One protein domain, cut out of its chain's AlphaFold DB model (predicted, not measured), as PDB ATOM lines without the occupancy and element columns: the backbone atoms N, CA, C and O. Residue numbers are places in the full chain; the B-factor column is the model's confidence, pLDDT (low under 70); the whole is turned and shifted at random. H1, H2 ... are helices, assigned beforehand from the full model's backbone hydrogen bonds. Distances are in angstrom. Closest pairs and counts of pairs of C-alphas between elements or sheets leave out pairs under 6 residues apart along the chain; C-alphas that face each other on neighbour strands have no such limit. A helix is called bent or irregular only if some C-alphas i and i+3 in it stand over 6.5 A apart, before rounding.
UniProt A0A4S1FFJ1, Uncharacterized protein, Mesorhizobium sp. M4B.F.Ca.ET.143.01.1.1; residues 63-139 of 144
ATOM      1  N   LEU A  63      19.239  -9.770  27.719       94.25
ATOM      2  CA  LEU A  63      19.599 -10.743  26.676       94.25
ATOM      3  C   LEU A  63      21.050 -10.583  26.197       94.25
ATOM      4  O   LEU A  63      21.645 -11.552  25.721       94.25
ATOM      5  N   GLN A  64      21.640  -9.401  26.378       93.62
ATOM      6  CA  GLN A  64      23.046  -9.139  26.062       93.62
ATOM      7  C   GLN A  64      24.006  -9.863  27.015       93.62
ATOM      8  O   GLN A  64      25.137 -10.180  26.641       93.62
ATOM      9  N   LEU A  65      23.562 -10.189  28.231       94.12
ATOM     10  CA  LEU A  65      24.350 -10.957  29.190       94.12
ATOM     11  C   LEU A  65      24.422 -12.430  28.785       94.12
ATOM     12  O   LEU A  65      23.537 -12.963  28.115       94.12
ATOM     13  N   GLU A  66      25.492 -13.110  29.199       91.75
ATOM     14  CA  GLU A  66      25.616 -14.553  28.994       91.75
ATOM     15  C   GLU A  66      24.504 -15.311  29.740       91.75
ATOM     16  O   GLU A  66      24.187 -14.936  30.873       91.75
ATOM     17  N   PRO A  67      23.943 -16.406  29.183       92.31
ATOM     18  CA  PRO A  67      22.763 -17.066  29.748       92.31
ATOM     19  C   PRO A  67      22.904 -17.460  31.221       92.31
ATOM     20  O   PRO A  67      21.967 -17.289  31.996       92.31
ATOM     21  N   ARG A  68      24.090 -17.936  31.627       90.75
ATOM     22  CA  ARG A  68      24.385 -18.264  33.029       90.75
ATOM     23  C   ARG A  68      24.299 -17.026  33.922       90.75
ATOM     24  O   ARG A  68      23.667 -17.079  34.967       90.75
ATOM     25  N   LEU A  69      24.938 -15.929  33.517       92.38
ATOM     26  CA  LEU A  69      24.957 -14.681  34.278       92.38
ATOM     27  C   LEU A  69      23.559 -14.066  34.372       92.38
ATOM     28  O   LEU A  69      23.135 -13.678  35.456       92.38
ATOM     29  N   ARG A  70      22.825 -14.058  33.254       94.56
ATOM     30  CA  ARG A  70      21.422 -13.641  33.192       94.56
ATOM     31  C   ARG A  70      20.550 -14.451  34.153       94.56
ATOM     32  O   ARG A  70      19.777 -13.855  34.888       94.56
ATOM     33  N   ALA A  71      20.693 -15.778  34.173       93.06
ATOM     34  CA  ALA A  71      19.928 -16.648  35.067       93.06
ATOM     35  C   ALA A  71      20.239 -16.383  36.548       93.06
ATOM     36  O   ALA A  71      19.312 -16.227  37.333       93.06
ATOM     37  N   MET A  72      21.523 -16.258  36.911       92.44
ATOM     38  CA  MET A  72      21.926 -15.948  38.292       92.44
ATOM     39  C   MET A  72      21.360 -14.605  38.765       92.44
ATOM     40  O   MET A  72      20.859 -14.505  39.880       92.44
ATOM     41  N   LEU A  73      21.419 -13.571  37.921       93.50
ATOM     42  CA  LEU A  73      20.867 -12.256  38.252       93.50
ATOM     43  C   LEU A  73      19.337 -12.289  38.331       93.50
ATOM     44  O   LEU A  73      18.771 -11.719  39.256       93.50
ATOM     45  N   ALA A  74      18.673 -12.986  37.409       94.44
ATOM     46  CA  ALA A  74      17.221 -13.116  37.432       94.44
ATOM     47  C   ALA A  74      16.715 -13.827  38.694       94.44
ATOM     48  O   ALA A  74      15.730 -13.397  39.289       94.44
ATOM     49  N   GLU A  75      17.405 -14.887  39.122       93.69
ATOM     50  CA  GLU A  75      17.122 -15.584  40.378       93.69
ATOM     51  C   GLU A  75      17.344 -14.666  41.584       93.69
ATOM     52  O   GLU A  75      16.478 -14.563  42.449       93.69
ATOM     53  N   PHE A  76      18.460 -13.936  41.604       92.19
ATOM     54  CA  PHE A  76      18.800 -13.021  42.690       92.19
ATOM     55  C   PHE A  76      17.798 -11.868  42.857       92.19
ATOM     56  O   PHE A  76      17.426 -11.543  43.981       92.19
ATOM     57  N   TYR A  77      17.332 -11.273  41.755       91.56
ATOM     58  CA  TYR A  77      16.316 -10.214  41.785       91.56
ATOM     59  C   TYR A  77      14.876 -10.742  41.831       91.56
ATOM     60  O   TYR A  77      13.944  -9.948  41.951       91.56
ATOM     61  N   GLY A  78      14.669 -12.054  41.689       93.31
ATOM     62  CA  GLY A  78      13.338 -12.651  41.579       93.31
ATOM     63  C   GLY A  78      12.555 -12.228  40.328       93.31
ATOM     64  O   GLY A  78      11.335 -12.385  40.299       93.31
ATOM     65  N   LYS A  79      13.222 -11.683  39.300       94.25
ATOM     66  CA  LYS A  79      12.598 -11.241  38.042       94.25
ATOM     67  C   LYS A  79      13.519 -11.413  36.837       94.25
ATOM     68  O   LYS A  79      14.720 -11.172  36.908       94.25
ATOM     69  N   ALA A  80      12.947 -11.827  35.707       90.88
ATOM     70  CA  ALA A  80      13.702 -12.107  34.483       90.88
ATOM     71  C   ALA A  80      14.097 -10.843  33.696       90.88
ATOM     72  O   ALA A  80      15.061 -10.866  32.932       90.88
ATOM     73  N   ASP A  81      13.361  -9.754  33.892       91.75
ATOM     74  CA  ASP A  81      13.462  -8.458  33.219       91.75
ATOM     75  C   ASP A  81      14.136  -7.395  34.103       91.75
ATOM     76  O   ASP A  81      13.793  -6.216  34.069       91.75
ATOM     77  N   PHE A  82      15.109  -7.812  34.919       94.19
ATOM     78  CA  PHE A  82      15.913  -6.873  35.694       94.19
ATOM     79  C   PHE A  82      16.627  -5.859  34.789       94.19
ATOM     80  O   PHE A  82      16.979  -6.123  33.639       94.19
ATOM     81  N   THR A  83      16.872  -4.686  35.342       95.00
ATOM     82  CA  THR A  83      17.385  -3.510  34.648       95.00
ATOM     83  C   THR A  83      18.698  -3.052  35.280       95.00
ATOM     84  O   THR A  83      19.028  -3.448  36.404       95.00
ATOM     85  N   PRO A  84      19.464  -2.182  34.606       95.62
ATOM     86  CA  PRO A  84      20.607  -1.520  35.228       95.62
ATOM     87  C   PRO A  84      20.250  -0.728  36.500       95.62
ATOM     88  O   PRO A  84      21.116  -0.512  37.348       95.62
ATOM     89  N   ASP A  85      19.002  -0.278  36.658       94.25
ATOM     90  CA  ASP A  85      18.520   0.422  37.861       94.25
ATOM     91  C   ASP A  85      18.439  -0.505  39.069       94.25
ATOM     92  O   ASP A  85      18.887  -0.130  40.149       94.25
ATOM     93  N   ASP A  86      18.003  -1.749  38.876       93.69
ATOM     94  CA  ASP A  86      17.964  -2.745  39.954       93.69
ATOM     95  C   ASP A  86      19.363  -3.034  40.521       93.69
ATOM     96  O   ASP A  86      19.543  -3.212  41.725       93.69
ATOM     97  N   ILE A  87      20.375  -3.030  39.650       91.75
ATOM     98  CA  ILE A  87      21.776  -3.245  40.036       91.75
ATOM     99  C   ILE A  87      22.361  -2.037  40.758       91.75
ATOM    100  O   ILE A  87      23.130  -2.193  41.708       91.75
ATOM    101  N   GLU A  88      22.011  -0.833  40.318       91.50
ATOM    102  CA  GLU A  88      22.431   0.395  40.988       91.50
ATOM    103  C   GLU A  88      21.775   0.557  42.360       91.50
ATOM    104  O   GLU A  88      22.446   0.992  43.293       91.50
ATOM    105  N   ALA A  89      20.520   0.129  42.515       91.56
ATOM    106  CA  ALA A  89      19.818   0.134  43.796       91.56
ATOM    107  C   ALA A  89      20.514  -0.734  44.862       91.56
ATOM    108  O   ALA A  89      20.431  -0.434  46.050       91.56
ATOM    109  N   LEU A  90      21.253  -1.769  44.444       86.88
ATOM    110  CA  LEU A  90      22.129  -2.572  45.305       86.88
ATOM    111  C   LEU A  90      23.562  -2.042  45.359       86.88
ATOM    112  O   LEU A  90      24.510  -2.809  45.547       86.88
ATOM    113  N   GLU A  91      23.742  -0.741  45.164       87.81
ATOM    114  CA  GLU A  91      25.021  -0.053  45.320       87.81
ATOM    115  C   GLU A  91      26.134  -0.610  44.411       87.81
ATOM    116  O   GLU A  91      27.303  -0.588  44.787       87.81
ATOM    117  N   PHE A  92      25.775  -1.157  43.236       89.44
ATOM    118  CA  PHE A  92      26.643  -1.687  42.168       89.44
ATOM    119  C   PHE A  92      28.110  -1.963  42.583       89.44
ATOM    120  O   PHE A  92      29.072  -1.383  42.066       89.44
ATOM    121  N   SER A  93      28.287  -2.880  43.536       86.62
ATOM    122  CA  SER A  93      29.584  -3.233  44.116       86.62
ATOM    123  C   SER A  93      29.820  -4.730  43.999       86.62
ATOM    124  O   SER A  93      28.896  -5.532  44.118       86.62
ATOM    125  N   ARG A  94      31.075  -5.142  43.797       84.00
ATOM    126  CA  ARG A  94      31.400  -6.570  43.673       84.00
ATOM    127  C   ARG A  94      31.001  -7.359  44.923       84.00
ATOM    128  O   ARG A  94      30.594  -8.511  44.802       84.00
ATOM    129  N   SER A  95      31.135  -6.750  46.100       84.12
ATOM    130  CA  SER A  95      30.827  -7.382  47.385       84.12
ATOM    131  C   SER A  95      29.355  -7.779  47.487       84.12
ATOM    132  O   SER A  95      29.067  -8.879  47.950       84.12
ATOM    133  N   ASN A  96      28.445  -6.959  46.951       84.62
ATOM    134  CA  ASN A  96      27.003  -7.232  46.983       84.62
ATOM    135  C   ASN A  96      26.588  -8.399  46.074       84.62
ATOM    136  O   ASN A  96      25.530  -8.983  46.271       84.62
ATOM    137  N   PHE A  97      27.454  -8.805  45.137       83.25
ATOM    138  CA  PHE A  97      27.247  -9.977  44.279       83.25
ATOM    139  C   PHE A  97      28.133 -11.173  44.659       83.25
ATOM    140  O   PHE A  97      28.087 -12.216  44.007       83.25
ATOM    141  N   ALA A  98      28.945 -11.068  45.717       78.56
ATOM    142  CA  ALA A  98      29.806 -12.169  46.145       78.56
ATOM    143  C   ALA A  98      28.995 -13.384  46.639       78.56
ATOM    144  O   ALA A  98      29.421 -14.523  46.453       78.56
ATOM    145  N   CYS A  99      27.811 -13.147  47.212       74.38
ATOM    146  CA  CYS A  99      26.928 -14.181  47.757       74.38
ATOM    147  C   CYS A  99      26.274 -15.077  46.692       74.38
ATOM    148  O   CYS A  99      25.891 -16.198  47.008       74.38
ATOM    149  N   ILE A 100      26.204 -14.633  45.433       80.69
ATOM    150  CA  ILE A 100      25.610 -15.398  44.321       80.69
ATOM    151  C   ILE A 100      26.655 -16.126  43.461       80.69
ATOM    152  O   ILE A 100      26.393 -16.515  42.326       80.69
ATOM    153  N   GLY A 101      27.869 -16.312  43.990       78.81
ATOM    154  CA  GLY A 101      28.910 -17.112  43.338       78.81
ATOM    155  C   GLY A 101      29.557 -16.447  42.119       78.81
ATOM    156  O   GLY A 101      30.116 -17.141  41.266       78.81
ATOM    157  N   PHE A 102      29.503 -15.113  42.023       83.31
ATOM    158  CA  PHE A 102      30.142 -14.362  40.942       83.31
ATOM    159  C   PHE A 102      31.655 -14.577  40.917       83.31
ATOM    160  O   PHE A 102      32.379 -14.248  41.862       83.31
ATOM    161  N   ASN A 103      32.164 -15.040  39.776       85.06
ATOM    162  CA  ASN A 103      33.599 -15.031  39.526       85.06
ATOM    163  C   ASN A 103      34.047 -13.687  38.906       85.06
ATOM    164  O   ASN A 103      33.255 -12.791  38.612       85.06
ATOM    165  N   ALA A 104      35.356 -13.529  38.695       83.44
ATOM    166  CA  ALA A 104      35.907 -12.300  38.119       83.44
ATOM    167  C   ALA A 104      35.446 -12.031  36.670       83.44
ATOM    168  O   ALA A 104      35.369 -10.871  36.266       83.44
ATOM    169  N   ALA A 105      35.151 -13.073  35.886       85.19
ATOM    170  CA  ALA A 105      34.653 -12.940  34.518       85.19
ATOM    171  C   ALA A 105      33.178 -12.508  34.487       85.19
ATOM    172  O   ALA A 105      32.820 -11.661  33.667       85.19
ATOM    173  N   ASP A 106      32.359 -13.016  35.409       89.38
ATOM    174  CA  ASP A 106      30.966 -12.595  35.591       89.38
ATOM    175  C   ASP A 106      30.907 -11.120  35.993       89.38
ATOM    176  O   ASP A 106      30.245 -10.323  35.330       89.38
ATOM    177  N   TRP A 107      31.707 -10.727  36.993       88.88
ATOM    178  CA  TRP A 107      31.831  -9.328  37.410       88.88
ATOM    179  C   TRP A 107      32.254  -8.419  36.253       88.88
ATOM    180  O   TRP A 107      31.650  -7.376  36.022       88.88
ATOM    181  N   ARG A 108      33.262  -8.823  35.471       87.88
ATOM    182  CA  ARG A 108      33.701  -8.063  34.294       87.88
ATOM    183  C   ARG A 108      32.583  -7.907  33.261       87.88
ATOM    184  O   ARG A 108      32.447  -6.838  32.673       87.88
ATOM    185  N   THR A 109      31.819  -8.967  33.015       90.94
ATOM    186  CA  THR A 109      30.712  -8.957  32.048       90.94
ATOM    187  C   THR A 109      29.596  -8.032  32.519       90.94
ATOM    188  O   THR A 109      29.150  -7.186  31.746       90.94
ATOM    189  N   LEU A 110      29.227  -8.110  33.802       91.69
ATOM    190  CA  LEU A 110      28.246  -7.214  34.405       91.69
ATOM    191  C   LEU A 110      28.694  -5.752  34.331       91.69
ATOM    192  O   LEU A 110      27.914  -4.890  33.942       91.69
ATOM    193  N   VAL A 111      29.964  -5.468  34.637       91.06
ATOM    194  CA  VAL A 111      30.495  -4.101  34.596       91.06
ATOM    195  C   VAL A 111      30.417  -3.488  33.202       91.06
ATOM    196  O   VAL A 111      30.053  -2.323  33.068       91.06
ATOM    197  N   LYS A 112      30.718  -4.263  32.158       89.88
ATOM    198  CA  LYS A 112      30.571  -3.794  30.774       89.88
ATOM    199  C   LYS A 112      29.119  -3.526  30.408       89.88
ATOM    200  O   LYS A 112      28.846  -2.531  29.753       89.88
ATOM    201  N   TRP A 113      28.210  -4.402  30.826       94.25
ATOM    202  CA  TRP A 113      26.785  -4.233  30.570       94.25
ATOM    203  C   TRP A 113      26.233  -2.981  31.265       94.25
ATOM    204  O   TRP A 113      25.605  -2.151  30.620       94.25
ATOM    205  N   MET A 114      26.588  -2.763  32.534       94.12
ATOM    206  CA  MET A 114      26.246  -1.545  33.281       94.12
ATOM    207  C   MET A 114      26.832  -0.276  32.649       94.12
ATOM    208  O   MET A 114      26.187   0.770  32.641       94.12
ATOM    209  N   ALA A 115      28.029  -0.362  32.064       91.75
ATOM    210  CA  ALA A 115      28.646   0.764  31.372       91.75
ATOM    211  C   ALA A 115      27.882   1.198  30.110       91.75
ATOM    212  O   ALA A 115      27.913   2.381  29.779       91.75
ATOM    213  N   LEU A 116      27.171   0.284  29.434       90.50
ATOM    214  CA  LEU A 116      26.285   0.642  28.315       90.50
ATOM    215  C   LEU A 116      25.121   1.533  28.774       90.50
ATOM    216  O   LEU A 116      24.665   2.372  28.008       90.50
ATOM    217  N   ALA A 117      24.696   1.404  30.035       92.00
ATOM    218  CA  ALA A 117      23.720   2.284  30.679       92.00
ATOM    219  C   ALA A 117      24.351   3.554  31.289       92.00
ATOM    220  O   ALA A 117      23.687   4.286  32.019       92.00
ATOM    221  N   GLY A 118      25.647   3.803  31.070       90.94
ATOM    222  CA  GLY A 118      26.373   4.928  31.669       90.94
ATOM    223  C   GLY A 118      26.718   4.755  33.155       90.94
ATOM    224  O   GLY A 118      27.268   5.676  33.764       90.94
ATOM    225  N   LYS A 119      26.452   3.583  33.743       91.31
ATOM    226  CA  LYS A 119      26.649   3.323  35.173       91.31
ATOM    227  C   LYS A 119      28.063   2.855  35.480       91.31
ATOM    228  O   LYS A 119      28.712   2.179  34.678       91.31
ATOM    229  N   LYS A 120      28.551   3.200  36.671       88.31
ATOM    230  CA  LYS A 120      29.903   2.861  37.136       88.31
ATOM    231  C   LYS A 120      29.837   2.198  38.506       88.31
ATOM    232  O   LYS A 120      29.016   2.605  39.323       88.31
ATOM    233  N   PRO A 121      30.686   1.194  38.768       87.56
ATOM    234  CA  PRO A 121      30.722   0.572  40.080       87.56
ATOM    235  C   PRO A 121      31.211   1.580  41.119       87.56
ATOM    236  O   PRO A 121      32.110   2.371  40.825       87.56
ATOM    237  N   ILE A 122      30.669   1.508  42.336       84.81
ATOM    238  CA  ILE A 122      31.028   2.425  43.434       84.81
ATOM    239  C   ILE A 122      32.523   2.344  43.762       84.81
ATOM    240  O   ILE A 122      33.178   3.362  43.972       84.81
ATOM    241  N   ALA A 123      33.081   1.133  43.757       75.56
ATOM    242  CA  ALA A 123      34.507   0.906  43.936       75.56
ATOM    243  C   ALA A 123      35.039  -0.021  42.830       75.56
ATOM    244  O   ALA A 123      34.590  -1.171  42.713       75.56
ATOM    245  N   PRO A 124      36.004   0.429  42.008       66.44
ATOM    246  CA  PRO A 124      36.652  -0.445  41.044       66.44
ATOM    247  C   PRO A 124      37.495  -1.484  41.792       66.44
ATOM    248  O   PRO A 124      38.399  -1.153  42.549       66.44
ATOM    249  N   HIS A 125      37.208  -2.767  41.580       66.69
ATOM    250  CA  HIS A 125      37.900  -3.843  42.298       66.69
ATOM    251  C   HIS A 125      39.355  -4.056  41.840       66.69
ATOM    252  O   HIS A 125      40.201  -4.447  42.637       66.69
ATOM    253  N   ARG A 126      39.651  -3.862  40.547       69.62
ATOM    254  CA  ARG A 126      41.008  -4.064  40.001       69.62
ATOM    255  C   ARG A 126      41.330  -3.151  38.827       69.62
ATOM    256  O   ARG A 126      42.437  -2.647  38.778       69.62
ATOM    257  N   TRP A 127      40.371  -2.947  37.925       65.19
ATOM    258  CA  TRP A 127      40.456  -2.032  36.785       65.19
ATOM    259  C   TRP A 127      39.152  -1.245  36.667       65.19
ATOM    260  O   TRP A 127      38.072  -1.757  36.990       65.19
ATOM    261  N   THR A 128      39.264  -0.017  36.185       76.50
ATOM    262  CA  THR A 128      38.157   0.824  35.735       76.50
ATOM    263  C   THR A 128      37.509   0.246  34.474       76.50
ATOM    264  O   THR A 128      38.076  -0.598  33.775       76.50
ATOM    265  N   VAL A 129      36.300   0.714  34.153       74.00
ATOM    266  CA  VAL A 129      35.606   0.345  32.907       74.00
ATOM    267  C   VAL A 129      36.471   0.663  31.679       74.00
ATOM    268  O   VAL A 129      36.581  -0.165  30.777       74.00
ATOM    269  N   ALA A 130      37.121   1.831  31.666       75.19
ATOM    270  CA  ALA A 130      37.961   2.281  30.559       75.19
ATOM    271  C   ALA A 130      39.168   1.355  30.336       75.19
ATOM    272  O   ALA A 130      39.403   0.916  29.214       75.19
ATOM    273  N   GLU A 131      39.869   0.977  31.407       78.56
ATOM    274  CA  GLU A 131      40.999   0.040  31.342       78.56
ATOM    275  C   GLU A 131      40.569  -1.345  30.840       78.56
ATOM    276  O   GLU A 131      41.287  -1.987  30.073       78.56
ATOM    277  N   TRP A 132      39.371  -1.811  31.215       73.69
ATOM    278  CA  TRP A 132      38.833  -3.071  30.698       73.69
ATOM    279  C   TRP A 132      38.535  -3.025  29.198       73.69
ATOM    280  O   TRP A 132      38.841  -4.001  28.506       73.69
ATOM    281  N   LEU A 133      37.932  -1.932  28.716       73.56
ATOM    282  CA  LEU A 133      37.630  -1.725  27.297       73.56
ATOM    283  C   LEU A 133      38.920  -1.619  26.474       73.56
ATOM    284  O   LEU A 133      39.050  -2.275  25.442       73.56
ATOM    285  N   GLU A 134      39.901  -0.868  26.972       79.56
ATOM    286  CA  GLU A 134      41.209  -0.711  26.338       79.56
ATOM    287  C   GLU A 134      41.983  -2.038  26.286       79.56
ATOM    288  O   GLU A 134      42.518  -2.422  25.244       79.56
ATOM    289  N   HIS A 135      42.002  -2.798  27.384       74.75
ATOM    290  CA  HIS A 135      42.638  -4.114  27.420       74.75
ATOM    291  C   HIS A 135      41.967  -5.118  26.463       74.75
ATOM    292  O   HIS A 135      42.658  -5.957  25.880       74.75
ATOM    293  N   ASP A 136      40.643  -5.063  26.276       68.75
ATOM    294  CA  ASP A 136      39.969  -5.899  25.271       68.75
ATOM    295  C   ASP A 136      40.286  -5.487  23.843       68.75
ATOM    296  O   ASP A 136      40.540  -6.364  23.022       68.75
ATOM    297  N   ALA A 137      40.338  -4.186  23.560       72.75
ATOM    298  CA  ALA A 137      40.762  -3.691  22.255       72.75
ATOM    299  C   ALA A 137      42.206  -4.121  21.926       72.75
ATOM    300  O   ALA A 137      42.518  -4.433  20.779       72.75
ATOM    301  N   ARG A 138      43.078  -4.197  22.943       74.62
ATOM    302  CA  ARG A 138      44.471  -4.661  22.819       74.62
ATOM    303  C   ARG A 138      44.621  -6.174  22.668       74.62
ATOM    304  O   ARG A 138      45.664  -6.619  22.190       74.62
ATOM    305  N   LYS A 139      43.641  -6.986  23.079       58.50
ATOM    306  CA  LYS A 139      43.692  -8.431  22.831       58.50
ATOM    307  C   LYS A 139      43.199  -8.695  21.410       58.50
ATOM    308  O   LYS A 139      41.993  -8.611  21.187       58.50
TER     309      LYS A 139
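AT A GLANCE: This is residues 63 to 139 of the 144 residues of an uncharacterized protein of Mesorhizobium sp. M4B.F.Ca.ET.143.01.1.1 (UniProt A0A4S1FFJ1). The longest helix, H4, runs through the middle, with three shorter helices, H1, H2 and H3, grouped to one side of it and H5 on the other side, at the end of a long loop of residues 117 to 128. The helices meet at few points, and H5 makes one end of the elongated outline, which spans 36 by 23 by 23 A. The printed part has 77 residues with five named helices, H1 to H5 in chain order, and no named strand; the class is all helix. The whole is compact, with a radius of gyration of the C-alphas of 12.0 A.

IN THESE COORDINATES: H4, residues 104 to 116, is 18.9 A long and begins at C-alpha 104 (35.907, -12.300, 38.119). H1 is residues 67 to 77, 15.3 A, from C-alpha 67 (22.763, -17.066, 29.748). H2 is residues 84 to 89, 8.8 A, and H3 residues 95 to 100, 10.0 A. H3 is irregular, but only just: C-alphas 96 and 99 are 7.0 A apart. H5, residues 129 to 138, 14.3 A, ends at C-alpha 138 (44.471, -4.661, 22.819).

HOW THE PARTS SIT: H4 and H5 only just touch, with 3 pairs of C-alphas within 8 A, through residues 111 to 115 of H4 alone; the closest C-alphas, Lys 112 and Val 129, are 6.9 A apart, and the lines are about perpendicular at 74 degrees. H2 is close to H4 but not clearly touching, C-alphas of Pro 84 and Met 114 at 6.0 A. So is H1, C-alphas of Leu 69 and Asp 106 at 6.5 A, about perpendicular at 78 degrees. H1 and H3 are close but not clearly touching, C-alphas of Met 72 and Ile 100 at 7.1 A. H5 is apart from H1, H2 and H3. Every O i to N i+4 pair is within hydrogen-bond range in H1, H2, H4 and H5; in H3 0 of 2 are, beside 2 of 3 O i to N i+3 pairs.

THE WHOLE: The farthest C-alphas, Gly 78 and Arg 138, are 37.2 A apart. The printed part has no cut; the link from H4 to H5 is long. Mean pLDDT of the printed part is 85.8, under 70 at residues 124 to 127, 136 and 139.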